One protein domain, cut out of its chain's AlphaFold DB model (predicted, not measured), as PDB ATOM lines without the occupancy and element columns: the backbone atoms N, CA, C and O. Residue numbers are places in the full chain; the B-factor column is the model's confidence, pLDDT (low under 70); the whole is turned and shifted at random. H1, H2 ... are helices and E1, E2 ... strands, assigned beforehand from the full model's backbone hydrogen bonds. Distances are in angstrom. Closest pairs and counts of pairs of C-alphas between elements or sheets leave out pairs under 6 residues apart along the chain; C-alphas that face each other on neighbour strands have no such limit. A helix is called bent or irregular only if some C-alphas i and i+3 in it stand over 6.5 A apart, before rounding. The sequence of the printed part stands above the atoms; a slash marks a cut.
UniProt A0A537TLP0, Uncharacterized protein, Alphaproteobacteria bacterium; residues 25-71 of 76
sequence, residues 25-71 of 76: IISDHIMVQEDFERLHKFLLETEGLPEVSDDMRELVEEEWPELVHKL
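This is residues 25 to 71 of the 76 residues of an uncharacterized protein of Alphaproteobacteria bacterium (UniProt A0A537TLP0). The longest helix, H1, makes one side of this small body, and a short helical hairpin of H2 and H3 makes the other. The little strand E1, in a tight turn with residues 25 to 26, sits off the first end of H1, and residues 46 to 53 lead from the last end of H1 to H2. The 47 printed residues hold one named strand and three named helices in the order E1, H1, H2, H3; the class is mostly helix. The whole is compact, with a radius of gyration of the C-alphas of 10.0 A, rounded, spanning 25 by 20 by 18 A.

Start at E1, residues 29 to 31, which pairs with no named strand; residues 25 to 26 pair antiparallel with its residues 29 to 30. E1 and H1, residues 33 to 45, meet only through their tight link. H2, residues 54 to 63, is near H1. Next look at H3, residues 65 to 70: H2 and H3 form a helical hairpin and touch, closest at the C-alphas of Glu 61 and Val 68, 5.9 A apart, at a steep tilt of 44 degrees, opposite ways. H1 only just touches H3, with 3 pairs of C-alphas within 8 A and with its residues 43 to 44 alone; the closest C-alphas, of Leu 43 and Leu 67, are 7.1 A apart. E1 is apart from H2 and H3. In H1 and H2 every O i to N i+4 pair is within hydrogen-bond range; in H3 0 of 2 are, beside 2 of 3 O i to N i+3 pairs.

Find C-alpha 29 at (-16.701, 32.572, 46.852), where E1 begins. H1 runs 18.5 A from C-alpha 33 at (-17.463, 41.417, 37.507), and H2 runs 13.9 A. H3 is irregular, with C-alphas 66 and 69 7.1 A apart, and ends at C-alpha 70 at (-32.256, 26.667, 32.788).

The C-alphas farthest apart, those of Asp 28 and Glu 47, are 25.8 A apart. The printed part has no cut, no link is long, and no printed residue is under 70 in pLDDT.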
ATOM      1  N   ILE A  25     -20.172  37.958  47.891       89.75
ATOM      2  CA  ILE A  25     -19.798  36.614  48.348       89.75
ATOM      3  C   ILE A  25     -20.987  35.688  48.098       89.75
ATOM      4  O   ILE A  25     -22.075  35.974  48.584       89.75
ATOM      5  N   ILE A  26     -20.774  34.607  47.349       88.00
ATOM      6  CA  ILE A  26     -21.778  33.599  46.987       88.00
ATOM      7  C   ILE A  26     -21.193  32.226  47.314       88.00
ATOM      8  O   ILE A  26     -20.133  31.891  46.788       88.00
ATOM      9  N   SER A  27     -21.841  31.451  48.193       84.06
ATOM     10  CA  SER A  27     -21.353  30.137  48.652       84.06
ATOM     11  C   SER A  27     -19.844  30.139  48.993       84.06
ATOM     12  O   SER A  27     -19.062  29.363  48.448       84.06
ATOM     13  N   ASP A  28     -19.427  31.083  49.845       87.81
ATOM     14  CA  ASP A  28     -18.036  31.338  50.271       87.81
ATOM     15  C   ASP A  28     -17.045  31.786  49.173       87.81
ATOM     16  O   ASP A  28     -15.853  31.961  49.441       87.81
ATOM     17  N   HIS A  29     -17.511  32.042  47.949       88.50
ATOM     18  CA  HIS A  29     -16.701  32.572  46.852       88.50
ATOM     19  C   HIS A  29     -16.940  34.065  46.633       88.50
ATOM     20  O   HIS A  29     -18.077  34.508  46.489       88.50
ATOM     21  N   ILE A  30     -15.865  34.855  46.547       91.56
ATOM     22  CA  ILE A  30     -15.957  36.259  46.131       91.56
ATOM     23  C   ILE A  30     -16.128  36.285  44.614       91.56
ATOM     24  O   ILE A  30     -15.181  36.008  43.886       91.56
ATOM     25  N   MET A  31     -17.322  36.635  44.149       91.50
ATOM     26  CA  MET A  31     -17.605  36.860  42.739       91.50
ATOM     27  C   MET A  31     -17.344  38.316  42.379       91.50
ATOM     28  O   MET A  31     -17.944  39.221  42.966       91.50
ATOM     29  N   VAL A  32     -16.469  38.554  41.403       91.62
ATOM     30  CA  VAL A  32     -16.233  39.878  40.809       91.62
ATOM     31  C   VAL A  32     -16.871  39.982  39.424       91.62
ATOM     32  O   VAL A  32     -17.388  39.005  38.888       91.62
ATOM     33  N   GLN A  33     -16.834  41.169  38.810       89.88
ATOM     34  CA  GLN A  33     -17.463  41.417  37.507       89.88
ATOM     35  C   GLN A  33     -17.104  40.366  36.440       89.88
ATOM     36  O   GLN A  33     -17.992  39.899  35.729       89.88
ATOM     37  N   GLU A  34     -15.834  39.969  36.335       90.00
ATOM     38  CA  GLU A  34     -15.414  38.941  35.373       90.00
ATOM     39  C   GLU A  34     -16.036  37.567  35.663       90.00
ATOM     40  O   GLU A  34     -16.349  36.840  34.721       90.00
ATOM     41  N   ASP A  35     -16.255  37.216  36.932       91.69
ATOM     42  CA  ASP A  35     -16.897  35.955  37.308       91.69
ATOM     43  C   ASP A  35     -18.368  35.953  36.910       91.69
ATOM     44  O   ASP A  35     -18.847  34.970  36.349       91.69
ATOM     45  N   PHE A  36     -19.074  37.070  37.109       90.56
ATOM     46  CA  PHE A  36     -20.456  37.208  36.647       90.56
ATOM     47  C   PHE A  36     -20.555  37.142  35.122       90.56
ATOM     48  O   PHE A  36     -21.426  36.456  34.594       90.56
ATOM     49  N   GLU A  37     -19.651  37.802  34.390       90.56
ATOM     50  CA  GLU A  37     -19.625  37.728  32.923       90.56
ATOM     51  C   GLU A  37     -19.358  36.291  32.432       90.56
ATOM     52  O   GLU A  37     -20.021  35.821  31.499       90.56
ATOM     53  N   ARG A  38     -18.436  35.565  33.081       91.56
ATOM     54  CA  ARG A  38     -18.161  34.147  32.786       91.56
ATOM     55  C   ARG A  38     -19.349  33.256  33.120       91.56
ATOM     56  O   ARG A  38     -19.710  32.425  32.292       91.56
ATOM     57  N   LEU A  39     -19.967  33.447  34.284       89.62
ATOM     58  CA  LEU A  39     -21.136  32.690  34.721       89.62
ATOM     59  C   LEU A  39     -22.315  32.911  33.772       89.62
ATOM     60  O   LEU A  39     -22.927  31.948  33.322       89.62
ATOM     61  N   HIS A  40     -22.588  34.160  33.395       89.50
ATOM     62  CA  HIS A  40     -23.641  34.497  32.441       89.50
ATOM     63  C   HIS A  40     -23.438  33.794  31.099       89.50
ATOM     64  O   HIS A  40     -24.354  33.169  30.565       89.50
ATOM     65  N   LYS A  41     -22.216  33.865  30.560       90.88
ATOM     66  CA  LYS A  41     -21.866  33.190  29.310       90.88
ATOM     67  C   LYS A  41     -22.017  31.672  29.435       90.88
ATOM     68  O   LYS A  41     -22.602  31.049  28.554       90.88
ATOM     69  N   PHE A  42     -21.540  31.099  30.536       90.44
ATOM     70  CA  PHE A  42     -21.663  29.673  30.821       90.44
ATOM     71  C   PHE A  42     -23.128  29.224  30.877       90.44
ATOM     72  O   PHE A  42     -23.481  28.228  30.251       90.44
ATOM     73  N   LEU A  43     -23.996  29.981  31.551       89.31
ATOM     74  CA  LEU A  43     -25.434  29.714  31.613       89.31
ATOM     75  C   LEU A  43     -26.107  29.823  30.237       89.31
ATOM     76  O   LEU A  43     -26.987  29.028  29.911       89.31
ATOM     77  N   LEU A  44     -25.707  30.793  29.411       89.50
ATOM     78  CA  LEU A  44     -26.234  30.943  28.054       89.50
ATOM     79  C   LEU A  44     -25.885  29.741  27.170       89.50
ATOM     80  O   LEU A  44     -26.769  29.216  26.493       89.50
ATOM     81  N   GLU A  45     -24.624  29.308  27.207       89.75
ATOM     82  CA  GLU A  45     -24.099  28.199  26.399       89.75
ATOM     83  C   GLU A  45     -24.549  26.822  26.910       89.75
ATOM     84  O   GLU A  45     -24.679  25.885  26.126       89.75
ATOM     85  N   THR A  46     -24.828  26.699  28.207       86.81
ATOM     86  CA  THR A  46     -25.264  25.444  28.826       86.81
ATOM     87  C   THR A  46     -26.759  25.201  28.609       86.81
ATOM     88  O   THR A  46     -27.582  26.089  28.838       86.81
ATOM     89  N   GLU A  47     -27.142  23.989  28.195       82.56
ATOM     90  CA  GLU A  47     -28.552  23.620  27.961       82.56
ATOM     91  C   GLU A  47     -29.369  23.470  29.258       82.56
ATOM     92  O   GLU A  47     -30.579  23.677  29.249       82.56
ATOM     93  N   GLY A  48     -28.711  23.201  30.383       77.25
ATOM     94  CA  GLY A  48     -29.313  23.173  31.714       77.25
ATOM     95  C   GLY A  48     -28.274  22.829  32.775       77.25
ATOM     96  O   GLY A  48     -27.316  22.106  32.495       77.25
ATOM     97  N   LEU A  49     -28.431  23.372  33.983       81.06
ATOM     98  CA  LEU A  49     -27.516  23.070  35.081       81.06
ATOM     99  C   LEU A  49     -27.958  21.798  35.821       81.06
ATOM    100  O   LEU A  49     -29.128  21.700  36.191       81.06
ATOM    101  N   PRO A  50     -27.053  20.828  36.056       78.19
ATOM    102  CA  PRO A  50     -27.400  19.594  36.761       78.19
ATOM    103  C   PRO A  50     -27.691  19.841  38.247       78.19
ATOM    104  O   PRO A  50     -28.560  19.190  38.819       78.19
ATOM    105  N   GLU A  51     -26.992  20.797  38.857       83.69
ATOM    106  CA  GLU A  51     -27.126  21.174  40.261       83.69
ATOM    107  C   GLU A  51     -26.752  22.651  40.425       83.69
ATOM    108  O   GLU A  51     -25.838  23.141  39.758       83.69
ATOM    109  N   VAL A  52     -27.469  23.360  41.300       86.69
ATOM    110  CA  VAL A  52     -27.144  24.725  41.738       86.69
ATOM    111  C   VAL A  52     -27.457  24.862  43.219       86.69
ATOM    112  O   VAL A  52     -28.477  24.339  43.670       86.69
ATOM    113  N   SER A  53     -26.609  25.577  43.960       88.38
ATOM    114  CA  SER A  53     -26.926  25.976  45.334       88.38
ATOM    115  C   SER A  53     -28.064  26.998  45.350       88.38
ATOM    116  O   SER A  53     -28.324  27.672  44.346       88.38
ATOM    117  N   ASP A  54     -28.733  27.133  46.495       89.31
ATOM    118  CA  ASP A  54     -29.781  28.140  46.666       89.31
ATOM    119  C   ASP A  54     -29.235  29.562  46.474       89.31
ATOM    120  O   ASP A  54     -29.867  30.343  45.767       89.31
ATOM    121  N   ASP A  55     -28.022  29.857  46.960       89.69
ATOM    122  CA  ASP A  55     -27.368  31.157  46.741       89.69
ATOM    123  C   ASP A  55     -27.166  31.450  45.244       89.69
ATOM    124  O   ASP A  55     -27.425  32.551  44.762       89.69
ATOM    125  N   MET A  56     -26.708  30.450  44.477       87.56
ATOM    126  CA  MET A  56     -26.495  30.587  43.032       87.56
ATOM    127  C   MET A  56     -27.815  30.738  42.282       87.56
ATOM    128  O   MET A  56     -27.890  31.459  41.287       87.56
ATOM    129  N   ARG A  57     -28.866  30.063  42.747       90.38
ATOM    130  CA  ARG A  57     -30.207  30.221  42.193       90.38
ATOM    131  C   ARG A  57     -30.747  31.617  42.453       90.38
ATOM    132  O   ARG A  57     -31.249  32.220  41.514       90.38
ATOM    133  N   GLU A  58     -30.648  32.115  43.681       90.69
ATOM    134  CA  GLU A  58     -31.080  33.468  44.040       90.69
ATOM    135  C   GLU A  58     -30.328  34.507  43.208       90.69
ATOM    136  O   GLU A  58     -30.949  35.390  42.619       90.69
ATOM    137  N   LEU A  59     -29.015  34.323  43.040       89.00
ATOM    138  CA  LEU A  59     -28.205  35.164  42.169       89.00
ATOM    139  C   LEU A  59     -28.739  35.194  40.732       89.00
ATOM    140  O   LEU A  59     -28.870  36.266  40.149       89.00
ATOM    141  N   VAL A  60     -29.029  34.034  40.140       89.19
ATOM    142  CA  VAL A  60     -29.551  33.969  38.769       89.19
ATOM    143  C   VAL A  60     -30.978  34.518  38.694       89.19
ATOM    144  O   VAL A  60     -31.305  35.179  37.719       89.19
ATOM    145  N   GLU A  61     -31.818  34.297  39.705       90.62
ATOM    146  CA  GLU A  61     -33.174  34.859  39.782       90.62
ATOM    147  C   GLU A  61     -33.155  36.402  39.865       90.62
ATOM    148  O   GLU A  61     -33.974  37.047  39.206       90.62
ATOM    149  N   GLU A  62     -32.210  36.994  40.606       89.06
ATOM    150  CA  GLU A  62     -32.036  38.450  40.736       89.06
ATOM    151  C   GLU A  62     -31.364  39.065  39.503       89.06
ATOM    152  O   GLU A  62     -31.871  40.026  38.918       89.06
ATOM    153  N   GLU A  63     -30.215  38.519  39.101       88.19
ATOM    154  CA  GLU A  63     -29.362  39.131  38.087       88.19
ATOM    155  C   GLU A  63     -29.735  38.709  36.670       88.19
ATOM    156  O   GLU A  63     -29.546  39.519  35.771       88.19
ATOM    157  N   TRP A  64     -30.268  37.503  36.435       90.25
ATOM    158  CA  TRP A  64     -30.653  36.994  35.105       90.25
ATOM    159  C   TRP A  64     -31.969  36.203  35.138       90.25
ATOM    160  O   TRP A  64     -31.977  34.996  34.854       90.25
ATOM    161  N   PRO A  65     -33.106  36.860  35.429       89.06
ATOM    162  CA  PRO A  65     -34.415  36.207  35.457       89.06
ATOM    163  C   PRO A  65     -34.731  35.466  34.145       89.06
ATOM    164  O   PRO A  65     -35.423  34.448  34.147       89.06
ATOM    165  N   GLU A  66     -34.173  35.921  33.018       89.81
ATOM    166  CA  GLU A  66     -34.281  35.263  31.718       89.81
ATOM    167  C   GLU A  66     -33.622  33.874  31.658       89.81
ATOM    168  O   GLU A  66     -33.993  33.079  30.797       89.81
ATOM    169  N   LEU A  67     -32.695  33.542  32.562       89.88
ATOM    170  CA  LEU A  67     -31.972  32.262  32.617       89.88
ATOM    171  C   LEU A  67     -32.507  31.296  33.677       89.88
ATOM    172  O   LEU A  67     -32.091  30.140  33.704       89.88
ATOM    173  N   VAL A  68     -33.470  31.713  34.501       88.88
ATOM    174  CA  VAL A  68     -34.058  30.880  35.569       88.88
ATOM    175  C   VAL A  68     -34.650  29.578  35.027       88.88
ATOM    176  O   VAL A  68     -34.569  28.542  35.679       88.88
ATOM    177  N   HIS A  69     -35.173  29.595  33.799       88.69
ATOM    178  CA  HIS A  69     -35.712  28.406  33.131       88.69
ATOM    179  C   HIS A  69     -34.669  27.304  32.864       88.69
ATOM    180  O   HIS A  69     -35.052  26.176  32.570       88.69
ATOM    181  N   LYS A  70     -33.368  27.622  32.940       88.75
ATOM    182  CA  LYS A  70     -32.256  26.667  32.788       88.75
ATOM    183  C   LYS A  70     -31.827  26.033  34.109       88.75
ATOM    184  O   LYS A  70     -31.031  25.092  34.107       88.75
ATOM    185  N   LEU A  71     -32.284  26.582  35.232       88.00
ATOM    186  CA  LEU A  71     -31.959  26.058  36.549       88.00
ATOM    187  C   LEU A  71     -32.778  24.789  36.809       88.00
ATOM    188  O   LEU A  71     -33.930  24.705  36.375       88.00
TER     189      LEU A  71